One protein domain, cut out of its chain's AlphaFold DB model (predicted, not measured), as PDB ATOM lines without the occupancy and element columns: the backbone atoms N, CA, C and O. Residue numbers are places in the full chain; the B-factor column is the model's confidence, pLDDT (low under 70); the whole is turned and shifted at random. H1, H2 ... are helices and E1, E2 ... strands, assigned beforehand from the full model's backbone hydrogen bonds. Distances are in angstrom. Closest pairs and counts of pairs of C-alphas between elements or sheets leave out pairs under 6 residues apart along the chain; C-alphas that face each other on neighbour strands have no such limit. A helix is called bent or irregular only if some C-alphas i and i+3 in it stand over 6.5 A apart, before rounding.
ATOM      1  N   ILE A  27      14.739   2.042 -59.664       67.69
ATOM      2  CA  ILE A  27      13.558   1.187 -59.895       67.69
ATOM      3  C   ILE A  27      13.935  -0.304 -59.971       67.69
ATOM      4  O   ILE A  27      13.091  -1.148 -59.680       67.69
ATOM      5  N   ARG A  28      15.187  -0.660 -60.314       81.75
ATOM      6  CA  ARG A  28      15.624  -2.069 -60.312       81.75
ATOM      7  C   ARG A  28      15.435  -2.691 -58.928       81.75
ATOM      8  O   ARG A  28      15.711  -2.057 -57.908       81.75
ATOM      9  N   GLU A  29      15.037  -3.957 -58.905       85.44
ATOM     10  CA  GLU A  29      14.857  -4.727 -57.677       85.44
ATOM     11  C   GLU A  29      15.998  -5.720 -57.449       85.44
ATOM     12  O   GLU A  29      16.637  -6.207 -58.382       85.44
ATOM     13  N   VAL A  30      16.239  -6.033 -56.180       84.88
ATOM     14  CA  VAL A  30      17.165  -7.068 -55.721       84.88
ATOM     15  C   VAL A  30      16.435  -8.008 -54.765       84.88
ATOM     16  O   VAL A  30      15.556  -7.589 -54.008       84.88
ATOM     17  N   LYS A  31      16.771  -9.299 -54.809       84.31
ATOM     18  CA  LYS A  31      16.196 -10.304 -53.913       84.31
ATOM     19  C   LYS A  31      16.837 -10.191 -52.525       84.31
ATOM     20  O   LYS A  31      18.053 -10.274 -52.394       84.31
ATOM     21  N   THR A  32      16.005 -10.030 -51.502       85.62
ATOM     22  CA  THR A  32      16.375  -9.889 -50.083       85.62
ATOM     23  C   THR A  32      15.696 -10.970 -49.237       85.62
ATOM     24  O   THR A  32      14.857 -11.722 -49.742       85.62
ATOM     25  N   ALA A  33      15.991 -11.019 -47.936       84.25
ATOM     26  CA  ALA A  33      15.248 -11.842 -46.975       84.25
ATOM     27  C   ALA A  33      13.740 -11.515 -46.933       84.25
ATOM     28  O   ALA A  33      12.927 -12.388 -46.647       84.25
ATOM     29  N   TYR A  34      13.360 -10.276 -47.266       82.62
ATOM     30  CA  TYR A  34      11.971  -9.811 -47.325       82.62
ATOM     31  C   TYR A  34      11.312 -10.021 -48.703       82.62
ATOM     32  O   TYR A  34      10.228  -9.498 -48.950       82.62
ATOM     33  N   GLY A  35      11.959 -10.756 -49.614       86.38
ATOM     34  CA  GLY A  35      11.552 -10.878 -51.016       86.38
ATOM     35  C   GLY A  35      12.228  -9.837 -51.911       86.38
ATOM     36  O   GLY A  35      13.297  -9.317 -51.583       86.38
ATOM     37  N   TRP A  36      11.643  -9.549 -53.072       85.81
ATOM     38  CA  TRP A  36      12.156  -8.503 -53.960       85.81
ATOM     39  C   TRP A  36      12.001  -7.123 -53.306       85.81
ATOM     40  O   TRP A  36      11.008  -6.838 -52.639       85.81
ATOM     41  N   SER A  37      13.027  -6.285 -53.415       87.00
ATOM     42  CA  SER A  37      13.025  -4.918 -52.888       87.00
ATOM     43  C   SER A  37      13.749  -3.978 -53.849       87.00
ATOM     44  O   SER A  37      14.802  -4.349 -54.370       87.00
ATOM     45  N   PRO A  38      13.240  -2.755 -54.071       88.69
ATOM     46  CA  PRO A  38      13.868  -1.802 -54.975       88.69
ATOM     47  C   PRO A  38      15.194  -1.292 -54.401       88.69
ATOM     48  O   PRO A  38      15.317  -1.053 -53.195       88.69
ATOM     49  N   TYR A  39      16.180  -1.058 -55.269       87.75
ATOM     50  CA  TYR A  39      17.498  -0.554 -54.872       87.75
ATOM     51  C   TYR A  39      17.435   0.786 -54.132       87.75
ATOM     52  O   TYR A  39      18.274   1.035 -53.272       87.75
ATOM     53  N   SER A  40      16.421   1.617 -54.389       88.81
ATOM     54  CA  SER A  40      16.157   2.849 -53.627       88.81
ATOM     55  C   SER A  40      15.923   2.613 -52.129       88.81
ATOM     56  O   SER A  40      16.401   3.396 -51.309       88.81
ATOM     57  N   LYS A  41      15.246   1.520 -51.756       89.12
ATOM     58  CA  LYS A  41      15.063   1.128 -50.352       89.12
ATOM     59  C   LYS A  41      16.382   0.650 -49.744       89.12
ATOM     60  O   LYS A  41      16.753   1.098 -48.667       89.12
ATOM     61  N   ILE A  42      17.123  -0.197 -50.462       89.50
ATOM     62  CA  ILE A  42      18.420  -0.729 -50.005       89.50
ATOM     63  C   ILE A  42      19.469   0.382 -49.854       89.50
ATOM     64  O   ILE A  42      20.225   0.384 -48.886       89.50
ATOM     65  N   ALA A  43      19.474   1.369 -50.753       90.25
ATOM     66  CA  ALA A  43      20.332   2.543 -50.645       90.25
ATOM     67  C   ALA A  43      20.129   3.272 -49.313       90.25
ATOM     68  O   ALA A  43      21.104   3.554 -48.623       90.25
ATOM     69  N   LYS A  44      18.871   3.496 -48.920       89.62
ATOM     70  CA  LYS A  44      18.522   4.181 -47.674       89.62
ATOM     71  C   LYS A  44      18.761   3.322 -46.428       89.62
ATOM     72  O   LYS A  44      19.367   3.787 -45.466       89.62
ATOM     73  N   ASP A  45      18.271   2.084 -46.438       87.88
ATOM     74  CA  ASP A  45      18.233   1.218 -45.253       87.88
ATOM     75  C   ASP A  45      19.596   0.568 -44.952       87.88
ATOM     76  O   ASP A  45      19.854   0.187 -43.809       87.88
ATOM     77  N   VAL A  46      20.470   0.446 -45.962       89.25
ATOM     78  CA  VAL A  46      21.793  -0.189 -45.851       89.25
ATOM     79  C   VAL A  46      22.926   0.795 -46.135       89.25
ATOM     80  O   VAL A  46      23.780   0.990 -45.277       89.25
ATOM     81  N   TYR A  47      22.983   1.415 -47.317       89.75
ATOM     82  CA  TYR A  47      24.198   2.126 -47.749       89.75
ATOM     83  C   TYR A  47      24.367   3.513 -47.111       89.75
ATOM     84  O   TYR A  47      25.456   3.824 -46.619       89.75
ATOM     85  N   ASP A  48      23.298   4.308 -47.033       89.38
ATOM     86  CA  ASP A  48      23.320   5.655 -46.454       89.38
ATOM     87  C   ASP A  48      23.726   5.635 -44.972       89.38
ATOM     88  O   ASP A  48      24.503   6.490 -44.544       89.38
ATOM     89  N   LYS A  49      23.285   4.620 -44.207       85.19
ATOM     90  CA  LYS A  49      23.657   4.415 -42.792       85.19
ATOM     91  C   LYS A  49      25.176   4.343 -42.583       85.19
ATOM     92  O   LYS A  49      25.668   4.795 -41.553       85.19
ATOM     93  N   TYR A  50      25.911   3.800 -43.554       84.69
ATOM     94  CA  TYR A  50      27.368   3.639 -43.501       84.69
ATOM     95  C   TYR A  50      28.121   4.653 -44.384       84.69
ATOM     96  O   TYR A  50      29.315   4.487 -44.642       84.69
ATOM     97  N   GLY A  51      27.444   5.708 -44.857       89.25
ATOM     98  CA  GLY A  51      28.057   6.776 -45.653       89.25
ATOM     99  C   GLY A  51      28.391   6.384 -47.095       89.25
ATOM    100  O   GLY A  51      29.284   6.985 -47.700       89.25
ATOM    101  N   PHE A  52      27.702   5.393 -47.664       90.69
ATOM    102  CA  PHE A  52      27.846   4.974 -49.059       90.69
ATOM    103  C   PHE A  52      26.644   5.400 -49.903       90.69
ATOM    104  O   PHE A  52      25.511   5.418 -49.438       90.69
ATOM    105  N   VAL A  53      26.898   5.689 -51.176       92.25
ATOM    106  CA  VAL A  53      25.886   5.925 -52.211       92.25
ATOM    107  C   VAL A  53      26.104   4.955 -53.370       92.25
ATOM    108  O   VAL A  53      27.225   4.495 -53.604       92.25
ATOM    109  N   ILE A  54      25.039   4.635 -54.106       89.31
ATOM    110  CA  ILE A  54      25.134   3.816 -55.319       89.31
ATOM    111  C   ILE A  54      25.719   4.680 -56.442       89.31
ATOM    112  O   ILE A  54      25.120   5.675 -56.839       89.31
ATOM    113  N   ASP A  55      26.891   4.288 -56.939       89.25
ATOM    114  CA  ASP A  55      27.609   4.951 -58.036       89.25
ATOM    115  C   ASP A  55      27.157   4.400 -59.396       89.25
ATOM    116  O   ASP A  55      26.930   5.142 -60.348       89.25
ATOM    117  N   GLN A  56      26.973   3.078 -59.477       86.06
ATOM    118  CA  GLN A  56      26.490   2.399 -60.677       86.06
ATOM    119  C   GLN A  56      25.834   1.063 -60.317       86.06
ATOM    120  O   GLN A  56      26.485   0.185 -59.749       86.06
ATOM    121  N   LEU A  57      24.593   0.838 -60.746       84.50
ATOM    122  CA  LEU A  57      24.043  -0.514 -60.822       84.50
ATOM    123  C   LEU A  57      24.573  -1.221 -62.068       84.50
ATOM    124  O   LEU A  57      24.226  -0.876 -63.197       84.50
ATOM    125  N   LYS A  58      25.425  -2.224 -61.852       80.44
ATOM    126  CA  LYS A  58      25.912  -3.131 -62.889       80.44
ATOM    127  C   LYS A  58      25.723  -4.561 -62.403       80.44
ATOM    128  O   LYS A  58      26.171  -4.897 -61.316       80.44
ATOM    129  N   ASP A  59      25.113  -5.415 -63.210       67.81
ATOM    130  CA  ASP A  59      24.945  -6.816 -62.824       67.81
ATOM    131  C   ASP A  59      26.325  -7.522 -62.761       67.81
ATOM    132  O   ASP A  59      27.189  -7.243 -63.604       67.81
ATOM    133  N   PRO A  60      26.585  -8.403 -61.773       69.06
ATOM    134  CA  PRO A  60      25.671  -8.860 -60.718       69.06
ATOM    135  C   PRO A  60      25.710  -8.043 -59.404       69.06
ATOM    136  O   PRO A  60      24.999  -8.401 -58.469       69.06
ATOM    137  N   PHE A  61      26.519  -6.977 -59.291       76.25
ATOM    138  CA  PHE A  61      26.720  -6.233 -58.035       76.25
ATOM    139  C   PHE A  61      26.724  -4.708 -58.217       76.25
ATOM    140  O   PHE A  61      27.516  -4.154 -58.982       76.25
ATOM    141  N   ALA A  62      25.909  -4.011 -57.421       85.31
ATOM    142  CA  ALA A  62      25.953  -2.557 -57.305       85.31
ATOM    143  C   ALA A  62      27.361  -2.065 -56.923       85.31
ATOM    144  O   ALA A  62      27.939  -2.499 -55.926       85.31
ATOM    145  N   LYS A  63      27.900  -1.111 -57.687       88.56
ATOM    146  CA  LYS A  63      29.088  -0.356 -57.289       88.56
ATOM    147  C   LYS A  63      28.678   0.751 -56.335       88.56
ATOM    148  O   LYS A  63      27.801   1.559 -56.648       88.56
ATOM    149  N   LEU A  64      29.359   0.801 -55.200       90.19
ATOM    150  CA  LEU A  64      29.172   1.822 -54.182       90.19
ATOM    151  C   LEU A  64      30.354   2.784 -54.180       90.19
ATOM    152  O   LEU A  64      31.502   2.384 -54.380       90.19
ATOM    153  N   LYS A  65      30.069   4.043 -53.875       91.88
ATOM    154  CA  LYS A  65      31.054   5.092 -53.630       91.88
ATOM    155  C   LYS A  65      30.791   5.675 -52.248       91.88
ATOM    156  O   LYS A  65      29.638   5.835 -51.856       91.88
ATOM    157  N   ARG A  66      31.840   5.990 -51.484       89.50
ATOM    158  CA  ARG A  66      31.654   6.728 -50.228       89.50
ATOM    159  C   ARG A  66      31.222   8.159 -50.527       89.50
ATOM    160  O   ARG A  66      31.747   8.783 -51.447       89.50
ATOM    161  N   ARG A  67      30.295   8.671 -49.721       89.25
ATOM    162  CA  ARG A  67      29.856  10.069 -49.748       89.25
ATOM    163  C   ARG A  67      31.011  11.015 -49.414       89.25
ATOM    164  O   ARG A  67      31.154  12.048 -50.057       89.25
ATOM    165  N   GLU A  68      31.859  10.612 -48.470       87.12
ATOM    166  CA  GLU A  68      33.035  11.359 -48.022       87.12
ATOM    167  C   GLU A  68      34.302  10.485 -48.099       87.12
ATOM    168  O   GLU A  68      34.238   9.276 -47.838       87.12
ATOM    169  N   PRO A  69      35.462  11.051 -48.481       83.12
ATOM    170  CA  PRO A  69      36.720  10.316 -48.504       83.12
ATOM    171  C   PRO A  69      37.171   9.981 -47.077       83.12
ATOM    172  O   PRO A  69      37.242  10.855 -46.216       83.12
ATOM    173  N   LEU A  70      37.532   8.720 -46.835       83.62
ATOM    174  CA  LEU A  70      38.171   8.335 -45.577       83.62
ATOM    175  C   LEU A  70      39.602   8.864 -45.504       83.62
ATOM    176  O   LEU A  70      40.373   8.719 -46.453       83.62
ATOM    177  N   MET A  71      39.979   9.361 -44.329       89.50
ATOM    178  CA  MET A  71      41.376   9.577 -43.968       89.50
ATOM    179  C   MET A  71      41.955   8.285 -43.393       89.50
ATOM    180  O   MET A  71      41.382   7.707 -42.470       89.50
ATOM    181  N   CYS A  72      43.105   7.840 -43.907       88.88
ATOM    182  CA  CYS A  72      43.758   6.614 -43.438       88.88
ATOM    183  C   CYS A  72      44.094   6.655 -41.937       88.88
ATOM    184  O   CYS A  72      44.035   5.619 -41.283       88.88
ATOM    185  N   SER A  73      44.400   7.840 -41.391       92.12
ATOM    186  CA  SER A  73      44.618   8.049 -39.954       92.12
ATOM    187  C   SER A  73      43.372   7.720 -39.134       92.12
ATOM    188  O   SER A  73      43.459   6.894 -38.238       92.12
ATOM    189  N   ALA A  74      42.207   8.269 -39.492       87.50
ATOM    190  CA  ALA A  74      40.955   8.027 -38.772       87.50
ATOM    191  C   ALA A  74      40.572   6.534 -38.754       87.50
ATOM    192  O   ALA A  74      40.207   6.000 -37.711       87.50
ATOM    193  N   VAL A  75      40.732   5.838 -39.888       87.50
ATOM    194  CA  VAL A  75      40.502   4.381 -39.983       87.50
ATOM    195  C   VAL A  75      41.469   3.602 -39.092       87.50
ATOM    196  O   VAL A  75      41.076   2.645 -38.427       87.50
ATOM    197  N   PHE A  76      42.745   3.994 -39.091       91.06
ATOM    198  CA  PHE A  76      43.770   3.345 -38.283       91.06
ATOM    199  C   PHE A  76      43.557   3.590 -36.784       91.06
ATOM    200  O   PHE A  76      43.698   2.658 -36.001       91.06
ATOM    201  N   GLU A  77      43.177   4.804 -36.386       93.88
ATOM    202  CA  GLU A  77      42.872   5.178 -35.001       93.88
ATOM    203  C   GLU A  77      41.641   4.432 -34.467       93.88
ATOM    204  O   GLU A  77      41.701   3.880 -33.368       93.88
ATOM    205  N   GLU A  78      40.561   4.337 -35.252       90.56
ATOM    206  CA  GLU A  78      39.366   3.554 -34.905       90.56
ATOM    207  C   GLU A  78      39.706   2.065 -34.728       90.56
ATOM    208  O   GLU A  78      39.385   1.459 -33.700       90.56
ATOM    209  N   TRP A  79      40.427   1.479 -35.690       90.94
ATOM    210  CA  TRP A  79      40.877   0.090 -35.606       90.94
ATOM    211  C   TRP A  79      41.804  -0.150 -34.404       90.94
ATOM    212  O   TRP A  79      41.640  -1.138 -33.688       90.94
ATOM    213  N   LEU A  80      42.748   0.759 -34.149       93.44
ATOM    214  CA  LEU A  80      43.702   0.665 -33.044       93.44
ATOM    215  C   LEU A  80      43.000   0.780 -31.685       93.44
ATOM    216  O   LEU A  80      43.353   0.055 -30.756       93.44
ATOM    217  N   ALA A  81      41.981   1.635 -31.563       93.50
ATOM    218  CA  ALA A  81      41.156   1.719 -30.363       93.50
ATOM    219  C   ALA A  81      40.446   0.383 -30.077       93.50
ATOM    220  O   ALA A  81      40.516  -0.117 -28.955       93.50
ATOM    221  N   ILE A  82      39.842  -0.242 -31.094       87.44
ATOM    222  CA  ILE A  82      39.198  -1.562 -30.969       87.44
ATOM    223  C   ILE A  82      40.228  -2.649 -30.624       87.44
ATOM    224  O   ILE A  82      39.986  -3.466 -29.734       87.44
ATOM    225  N   ALA A  83      41.393  -2.649 -31.276       86.56
ATOM    226  CA  ALA A  83      42.464  -3.609 -31.016       86.56
ATOM    227  C   ALA A  83      43.011  -3.503 -29.580       86.56
ATOM    228  O   ALA A  83      43.272  -4.523 -28.948       86.56
ATOM    229  N   ASN A  84      43.121  -2.290 -29.031       91.12
ATOM    230  CA  ASN A  84      43.566  -2.059 -27.653       91.12
ATOM    231  C   ASN A  84      42.518  -2.446 -26.591       91.12
ATOM    232  O   ASN A  84      42.880  -2.691 -25.442       91.12
ATOM    233  N   LEU A  85      41.234  -2.539 -26.959       88.19
ATOM    234  CA  LEU A  85      40.173  -3.073 -26.092       88.19
ATOM    235  C   LEU A  85      40.159  -4.614 -26.040       88.19
ATOM    236  O   LEU A  85      39.406  -5.194 -25.255       88.19
ATOM    237  N   TYR A  86      40.973  -5.298 -26.853       81.12
ATOM    238  CA  TYR A  86      41.019  -6.757 -26.888       81.12
ATOM    239  C   TYR A  86      41.579  -7.352 -25.587       81.12
ATOM    240  O   TYR A  86      42.738  -7.153 -25.221       81.12
ATOM    241  N   ASN A  87      40.764  -8.168 -24.917       82.50
ATOM    242  CA  ASN A  87      41.178  -8.942 -23.754       82.50
ATOM    243  C   ASN A  87      41.550 -10.378 -24.177       82.50
ATOM    244  O   ASN A  87      40.649 -11.160 -24.478       82.50
ATOM    245  N   PRO A  88      42.831 -10.796 -24.121       78.44
ATOM    246  CA  PRO A  88      43.252 -12.136 -24.545       78.44
ATOM    247  C   PRO A  88      42.721 -13.276 -23.660       78.44
ATOM    248  O   PRO A  88      42.850 -14.439 -24.031       78.44
ATOM    249  N   LYS A  89      42.135 -12.973 -22.492       82.50
ATOM    250  CA  LYS A  89      41.451 -13.959 -21.634       82.50
ATOM    251  C   LYS A  89      39.970 -14.130 -21.985       82.50
ATOM    252  O   LYS A  89      39.325 -15.037 -21.463       82.50
ATOM    253  N   GLN A  90      39.413 -13.251 -22.814       81.25
ATOM    254  CA  GLN A  90      38.027 -13.319 -23.247       81.25
ATOM    255  C   GLN A  90      37.938 -14.174 -24.510       81.25
ATOM    256  O   GLN A  90      38.513 -13.841 -25.544       81.25
ATOM    257  N   ASN A  91      37.195 -15.279 -24.434       77.69
ATOM    258  CA  ASN A  91      36.902 -16.073 -25.622       77.69
ATOM    259  C   ASN A  91      36.105 -15.224 -26.630       77.69
ATOM    260  O   ASN A  91      35.178 -14.519 -26.210       77.69
ATOM    261  N   PRO A  92      36.412 -15.296 -27.940       75.94
ATOM    262  CA  PRO A  92      35.612 -14.618 -28.950       75.94
ATOM    263  C   PRO A  92      34.158 -15.126 -28.899       75.94
ATOM    264  O   PRO A  92      33.944 -16.320 -28.646       75.94
ATOM    265  N   PRO A  93      33.150 -14.265 -29.137       78.69
ATOM    266  CA  PRO A  93      31.759 -14.695 -29.211       78.69
ATOM    267  C   PRO A  93      31.589 -15.812 -30.247       78.69
ATOM    268  O   PRO A  93      31.985 -15.657 -31.400       78.69
ATOM    269  N   LYS A  94      31.001 -16.942 -29.835       78.81
ATOM    270  CA  LYS A  94      30.714 -18.072 -30.738       78.81
ATOM    271  C   LYS A  94      29.588 -17.766 -31.728       78.81
ATOM    272  O   LYS A  94      29.540 -18.347 -32.804       78.81
ATOM    273  N   GLU A  95      28.689 -16.866 -31.346       79.75
ATOM    274  CA  GLU A  95      27.537 -16.434 -32.130       79.75
ATOM    275  C   GLU A  95      27.465 -14.904 -32.123       79.75
ATOM    276  O   GLU A  95      27.951 -14.253 -31.192       79.75
ATOM    277  N   ILE A  96      26.835 -14.329 -33.151       79.56
ATOM    278  CA  ILE A  96      26.519 -12.898 -33.194       79.56
ATOM    279  C   ILE A  96      25.515 -12.602 -32.065       79.56
ATOM    280  O   ILE A  96      24.443 -13.213 -32.049       79.56
ATOM    281  N   PRO A  97      25.812 -11.680 -31.128       84.75
ATOM    282  CA  PRO A  97      24.892 -11.346 -30.047       84.75
ATOM    283  C   PRO A  97      23.513 -10.914 -30.578       84.75
ATOM    284  O   PRO A  97      23.466 -10.108 -31.510       84.75
ATOM    285  N   PRO A  98      22.388 -11.369 -29.984       84.88
ATOM    286  CA  PRO A  98      21.055 -11.175 -30.563       84.88
ATOM    287  C   PRO A  98      20.692  -9.724 -30.903       84.88
ATOM    288  O   PRO A  98      20.043  -9.470 -31.913       84.88
ATOM    289  N   HIS A  99      21.159  -8.766 -30.098       86.62
ATOM    290  CA  HIS A  99      20.915  -7.336 -30.304       86.62
ATOM    291  C   HIS A  99      21.667  -6.735 -31.508       86.62
ATOM    292  O   HIS A  99      21.264  -5.686 -31.994       86.62
ATOM    293  N   MET A 100      22.722  -7.391 -32.010       85.81
ATOM    294  CA  MET A 100      23.472  -6.974 -33.204       85.81
ATOM    295  C   MET A 100      23.053  -7.724 -34.479       85.81
ATOM    296  O   MET A 100      23.501  -7.356 -35.564       85.81
ATOM    297  N   LEU A 101      22.194  -8.750 -34.395       84.75
ATOM    298  CA  LEU A 101      21.808  -9.570 -35.557       84.75
ATOM    299  C   LEU A 101      21.234  -8.742 -36.715       84.75
ATOM    300  O   LEU A 101      21.547  -9.027 -37.867       84.75
ATOM    301  N   LEU A 102      20.433  -7.711 -36.422       85.00
ATOM    302  CA  LEU A 102      19.864  -6.832 -37.449       85.00
ATOM    303  C   LEU A 102      20.942  -6.032 -38.188       85.00
ATOM    304  O   LEU A 102      20.888  -5.949 -39.411       85.00
ATOM    305  N   ASP A 103      21.932  -5.493 -37.474       84.25
ATOM    306  CA  ASP A 103      23.037  -4.741 -38.080       84.25
ATOM    307  C   ASP A 103      23.944  -5.648 -38.920       84.25
ATOM    308  O   ASP A 103      24.257  -5.315 -40.062       84.25
ATOM    309  N   PHE A 104      24.283  -6.840 -38.413       84.19
ATOM    310  CA  PHE A 104      25.015  -7.857 -39.181       84.19
ATOM    311  C   PHE A 104      24.250  -8.323 -40.430       84.19
ATOM    312  O   PHE A 104      24.861  -8.565 -41.470       84.19
ATOM    313  N   ALA A 105      22.921  -8.418 -40.354       86.44
ATOM    314  CA  ALA A 105      22.048  -8.777 -41.472       86.44
ATOM    315  C   ALA A 105      21.683  -7.587 -42.386       86.44
ATOM    316  O   ALA A 105      20.722  -7.684 -43.148       86.44
ATOM    317  N   MET A 106      22.408  -6.461 -42.308       86.62
ATOM    318  CA  MET A 106      22.139  -5.238 -43.079       86.62
ATOM    319  C   MET A 106      20.683  -4.766 -42.924       86.62
ATOM    320  O   MET A 106      19.910  -4.736 -43.883       86.62
ATOM    321  N   ASN A 107      20.285  -4.460 -41.688       85.38
ATOM    322  CA  ASN A 107      18.902  -4.167 -41.295       85.38
ATOM    323  C   ASN A 107      17.915  -5.295 -41.675       85.38
ATOM    324  O   ASN A 107      16.817  -5.048 -42.169       85.38
ATOM    325  N   GLY A 108      18.348  -6.550 -41.511       81.38
ATOM    326  CA  GLY A 108      17.575  -7.750 -41.858       81.38
ATOM    327  C   GLY A 108      17.345  -7.989 -43.358       81.38
ATOM    328  O   GLY A 108      16.626  -8.918 -43.710       81.38
ATOM    329  N   THR A 109      17.940  -7.194 -44.256       84.31
ATOM    330  CA  THR A 109      17.808  -7.397 -45.711       84.31
ATOM    331  C   THR A 109      18.562  -8.636 -46.209       84.31
ATOM    332  O   THR A 109      18.159  -9.242 -47.205       84.31
ATOM    333  N   VAL A 110      19.617  -9.060 -45.506       83.94
ATOM    334  CA  VAL A 110      20.378 -10.279 -45.814       83.94
ATOM    335  C   VAL A 110      19.793 -11.466 -45.038       83.94
ATOM    336  O   VAL A 110      19.666 -11.385 -43.815       83.94
ATOM    337  N   PRO A 111      19.452 -12.591 -45.699       77.75
ATOM    338  CA  PRO A 111      18.968 -13.777 -45.003       77.75
ATOM    339  C   PRO A 111      20.089 -14.418 -44.174       77.75
ATOM    340  O   PRO A 111      21.193 -14.653 -44.666       77.75
ATOM    341  N   LEU A 112      19.792 -14.723 -42.910       73.31
ATOM    342  CA  LEU A 112      20.701 -15.434 -42.014       73.31
ATOM    343  C   LEU A 112      20.404 -16.935 -42.044       73.31
ATOM    344  O   LEU A 112      19.290 -17.359 -41.745       73.31
ATOM    345  N   TYR A 113      21.425 -17.736 -42.337       69.12
ATOM    346  CA  TYR A 113      21.346 -19.197 -42.343       69.12
ATOM    347  C   TYR A 113      22.239 -19.775 -41.247       69.12
ATOM    348  O   TYR A 113      23.418 -19.425 -41.149       69.12
ATOM    349  N   LYS A 114      21.696 -20.688 -40.433       65.69
ATOM    350  CA  LYS A 114      22.498 -21.481 -39.497       65.69
ATOM    351  C   LYS A 114      23.126 -22.650 -40.249       65.69
ATOM    352  O   LYS A 114      22.449 -23.629 -40.542       65.69
ATOM    353  N   TRP A 115      24.418 -22.546 -40.537       58.53
ATOM    354  CA  TRP A 115      25.200 -23.643 -41.100       58.53
ATOM    355  C   TRP A 115      25.812 -24.476 -39.978       58.53
ATOM    356  O   TRP A 115      26.566 -23.957 -39.153       58.53
ATOM    357  N   TYR A 116      25.493 -25.770 -39.945       51.19
ATOM    358  CA  TYR A 116      26.147 -26.714 -39.045       51.19
ATOM    359  C   TYR A 116      27.475 -27.165 -39.661       51.19
ATOM    360  O   TYR A 116      27.513 -28.037 -40.529       51.19
ATOM    361  N   PHE A 117      28.578 -26.576 -39.204       54.56
ATOM    362  CA  PHE A 117      29.896 -27.155 -39.437       54.56
ATOM    363  C   PHE A 117      30.054 -28.353 -38.502       54.56
ATOM    364  O   PHE A 117      30.012 -28.207 -37.281       54.56
ATOM    365  N   ASN A 118      30.199 -29.548 -39.075       47.56
ATOM    366  CA  ASN A 118      30.297 -30.779 -38.301       47.56
ATOM    367  C   ASN A 118      31.655 -30.881 -37.584       47.56
ATOM    368  O   ASN A 118      32.613 -31.462 -38.096       47.56
ATOM    369  N   GLU A 119      31.718 -30.342 -36.367       52.69
ATOM    370  CA  GLU A 119      32.882 -30.453 -35.485       52.69
ATOM    371  C   GLU A 119      33.076 -31.870 -34.905       52.69
ATOM    372  O   GLU A 119      34.085 -32.109 -34.253       52.69
ATOM    373  N   ASN A 120      32.224 -32.865 -35.190       49.53
ATOM    374  CA  ASN A 120      32.470 -34.248 -34.738       49.53
ATOM    375  C   ASN A 120      33.646 -34.926 -35.476       49.53
ATOM    376  O   ASN A 120      34.061 -36.021 -35.107       49.53
ATOM    377  N   MET A 121      34.215 -34.277 -36.500       48.59
ATOM    378  CA  MET A 121      35.510 -34.644 -37.093       48.59
ATOM    379  C   MET A 121      36.719 -33.948 -36.435       48.59
ATOM    380  O   MET A 121      37.846 -34.096 -36.915       48.59
ATOM    381  N   ASN A 122      36.496 -33.179 -35.369       49.94
ATOM    382  CA  ASN A 122      37.517 -32.495 -34.588       49.94
ATOM    383  C   ASN A 122      38.032 -33.459 -33.506       49.94
ATOM    384  O   ASN A 122      37.545 -33.474 -32.377       49.94
ATOM    385  N   THR A 123      39.016 -34.292 -33.853       54.22
ATOM    386  CA  THR A 123      39.621 -35.333 -32.993       54.22
ATOM    387  C   THR A 123      40.448 -34.776 -31.820       54.22
ATOM    388  O   THR A 123      41.351 -35.442 -31.327       54.22
ATOM    389  N   GLY A 124      40.210 -33.529 -31.400       55.12
ATOM    390  CA  GLY A 124      41.043 -32.757 -30.467       55.12
ATOM    391  C   GLY A 124      42.380 -32.293 -31.064       55.12
ATOM    392  O   GLY A 124      42.869 -31.218 -30.724       55.12
ATOM    393  N   GLU A 125      42.942 -33.068 -31.988       57.66
ATOM    394  CA  GLU A 125      44.185 -32.770 -32.692       57.66
ATOM    395  C   GLU A 125      43.933 -31.943 -33.969       57.66
ATOM    396  O   GLU A 125      43.090 -32.317 -34.794       57.66
ATOM    397  N   PRO A 126      44.670 -30.837 -34.193       55.06
ATOM    398  CA  PRO A 126      44.650 -30.136 -35.471       55.06
ATOM    399  C   PRO A 126      45.095 -31.074 -36.596       55.06
ATOM    400  O   PRO A 126      46.170 -31.668 -36.514       55.06
ATOM    401  N   ARG A 127      44.314 -31.175 -37.680       61.91
ATOM    402  CA  ARG A 127      44.737 -31.946 -38.859       61.91
ATOM    403  C   ARG A 127      46.058 -31.395 -39.392       61.91
ATOM    404  O   ARG A 127      46.141 -30.229 -39.776       61.91
ATOM    405  N   LEU A 128      47.076 -32.251 -39.437       69.19
ATOM    406  CA  LEU A 128      48.348 -31.953 -40.081       69.19
ATOM    407  C   LEU A 128      48.147 -31.989 -41.598       69.19
ATOM    408  O   LEU A 128      48.124 -33.050 -42.217       69.19
ATOM    409  N   TRP A 129      47.985 -30.809 -42.193       70.44
ATOM    410  CA  TRP A 129      47.872 -30.621 -43.639       70.44
ATOM    411  C   TRP A 129      49.237 -30.789 -44.321       70.44
ATOM    412  O   TRP A 129      49.838 -29.820 -44.784       70.44
ATOM    413  N   THR A 130      49.753 -32.020 -44.348       83.25
ATOM    414  CA  THR A 130      50.929 -32.354 -45.163       83.25
ATOM    415  C   THR A 130      50.531 -32.472 -46.632       83.25
ATOM    416  O   THR A 130      49.360 -32.685 -46.963       83.25
ATOM    417  N   LYS A 131      51.510 -32.342 -47.530       79.75
ATOM    418  CA  LYS A 131      51.269 -32.460 -48.970       79.75
ATOM    419  C   LYS A 131      50.719 -33.846 -49.321       79.75
ATOM    420  O   LYS A 131      49.767 -33.955 -50.078       79.75
ATOM    421  N   GLU A 132      51.268 -34.883 -48.704       83.12
ATOM    422  CA  GLU A 132      50.919 -36.287 -48.922       83.12
ATOM    423  C   GLU A 132      49.471 -36.573 -48.503       83.12
ATOM    424  O   GLU A 132      48.767 -37.308 -49.190       83.12
ATOM    425  N   TYR A 133      49.002 -35.957 -47.412       77.25
ATOM    426  CA  TYR A 133      47.610 -36.059 -46.969       77.25
ATOM    427  C   TYR A 133      46.647 -35.327 -47.917       77.25
ATOM    428  O   TYR A 133      45.560 -35.828 -48.203       77.25
ATOM    429  N   ILE A 134      47.047 -34.171 -48.456       73.94
ATOM    430  CA  ILE A 134      46.270 -33.447 -49.474       73.94
ATOM    431  C   ILE A 134      46.204 -34.262 -50.775       73.94
ATOM    432  O   ILE A 134      45.111 -34.475 -51.299       73.94
ATOM    433  N   ASP A 135      47.337 -34.778 -51.254       80.19
ATOM    434  CA  ASP A 135      47.426 -35.623 -52.451       80.19
ATOM    435  C   ASP A 135      46.602 -36.921 -52.278       80.19
ATOM    436  O   ASP A 135      45.928 -37.369 -53.210       80.19
ATOM    437  N   GLU A 136      46.571 -37.506 -51.072       80.19
ATOM    438  CA  GLU A 136      45.708 -38.648 -50.745       80.19
ATOM    439  C   GLU A 136      44.214 -38.286 -50.794       80.19
ATOM    440  O   GLU A 136      43.425 -39.055 -51.350       80.19
ATOM    441  N   LEU A 137      43.813 -37.139 -50.236       75.50
ATOM    442  CA  LEU A 137      42.424 -36.668 -50.273       75.50
ATOM    443  C   LEU A 137      41.962 -36.373 -51.703       75.50
ATOM    444  O   LEU A 137      40.860 -36.776 -52.065       75.50
ATOM    445  N   VAL A 138      42.805 -35.746 -52.530       74.38
ATOM    446  CA  VAL A 138      42.520 -35.513 -53.957       74.38
ATOM    447  C   VAL A 138      42.342 -36.845 -54.690       74.38
ATOM    448  O   VAL A 138      41.346 -37.030 -55.382       74.38
ATOM    449  N   ARG A 139      43.236 -37.818 -54.464       76.19
ATOM    450  CA  ARG A 139      43.144 -39.162 -55.065       76.19
ATOM    451  C   ARG A 139      41.923 -39.966 -54.593       76.19
ATOM    452  O   ARG A 139      41.445 -40.819 -55.331       76.19
ATOM    453  N   LYS A 140      41.439 -39.744 -53.365       73.88
ATOM    454  CA  LYS A 140      40.224 -40.386 -52.820       73.88
ATOM    455  C   LYS A 140      38.928 -39.682 -53.228       73.88
ATOM    456  O   LYS A 140      37.890 -40.330 -53.239       73.88
ATOM    457  N   GLY A 141      38.983 -38.382 -53.520       60.97
ATOM    458  CA  GLY A 141      37.834 -37.594 -53.974       60.97
ATOM    459  C   GLY A 141      37.410 -37.887 -55.416       60.97
ATOM    460  O   GLY A 141      36.313 -37.506 -55.807       60.97
ATOM    461  N   ASP A 142      38.251 -38.579 -56.185       58.66
ATOM    462  CA  ASP A 142      38.015 -38.928 -57.588       58.66
ATOM    463  C   ASP A 142      37.315 -40.298 -57.734       58.66
ATOM    464  O   ASP A 142      37.834 -41.229 -58.353       58.66
TER     465      ASP A 142
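This is residues 27 to 142 of the 156 residues of an uncharacterized protein of Ascaris lumbricoides (UniProt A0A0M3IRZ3). Picture a small body with two stretches that stick out from it: H1 has the strand hairpin E1 and E2 at its first residues, 39 to 42, and the hairpin E3 and E4 alongside it, while residues 70 to 95 with H2 make a wide free loop and residues 113 to 142 a long tail that ends in H4. Between loop and tail the printed part returns to the body with the short helix H3. The printed part has 116 residues, with four named helices and four named strands in the order E1 E2 H1 E3 E4 H2 H3 H4; each sheet is one antiparallel pair, E1 - E2 and E3 - E4, and the class is mixed, helices and strands. The whole is extended, with a radius of gyration of the C-alphas of 21.0 A and spans of 52 by 42 by 29 A.

Find C-alpha 29 at (14.857, -4.727, -57.677), where E1 begins; it runs to residue 32, and E2 takes residues 35 to 38. H1 follows at once, residues 39 to 50, 15.6 A long; it is irregular, but only just, with C-alphas 45 and 48 6.9 A apart. Next come E3, residues 52 to 56, 12.0 A long, and E4, residues 63 to 66. Look for C-alpha 72 at (43.758, 6.614, -43.438): from there H2 runs 18.0 A to residue 84. H3, residues 98 to 104, is irregular, with C-alphas 99 and 102 7.2 A apart. H4, residues 131 to 141, is 15.2 A long and ends at C-alpha 141, (37.834, -37.594, -53.974).

Begin at the hairpin E1 and E2, antiparallel at 142 degrees, where N 30 and O 37 are 2.9 A apart, within hydrogen-bond range. The closest C-alphas of E1 and H1 are those of Glu 29 and Tyr 39, 5.7 A apart. Those of H1 and E3 are Tyr 47 and Val 53, at 6.1 A. In the hairpin E3 and E4, also antiparallel at 142 degrees, look at N 53 and O 65, 2.8 A apart. H1 and E4 are near each other, with 6 pairs of C-alphas within 10 A. H2, H3 and H4 are apart from one another and from H1. In H2 and H4 every O i to N i+4 pair is within hydrogen-bond range; in H1 5 of 8 are, and in H3 1 of 3, beside 2 of 4 O i to N i+3 pairs.

The two farthest C-alphas, of Ile 27 and Glu 132, are 54.0 A apart. Without the stretches that stand free, the body has 60 residues and spans 33 by 30 by 16 A. The links H2 to H3, 13 residues, and H3 to H4, 26 residues, are long. The printed part has no cut. Its mean pLDDT is 80.0; look for values under 70 at residues 27, 59 to 60, 113 to 128 and 141 to 142.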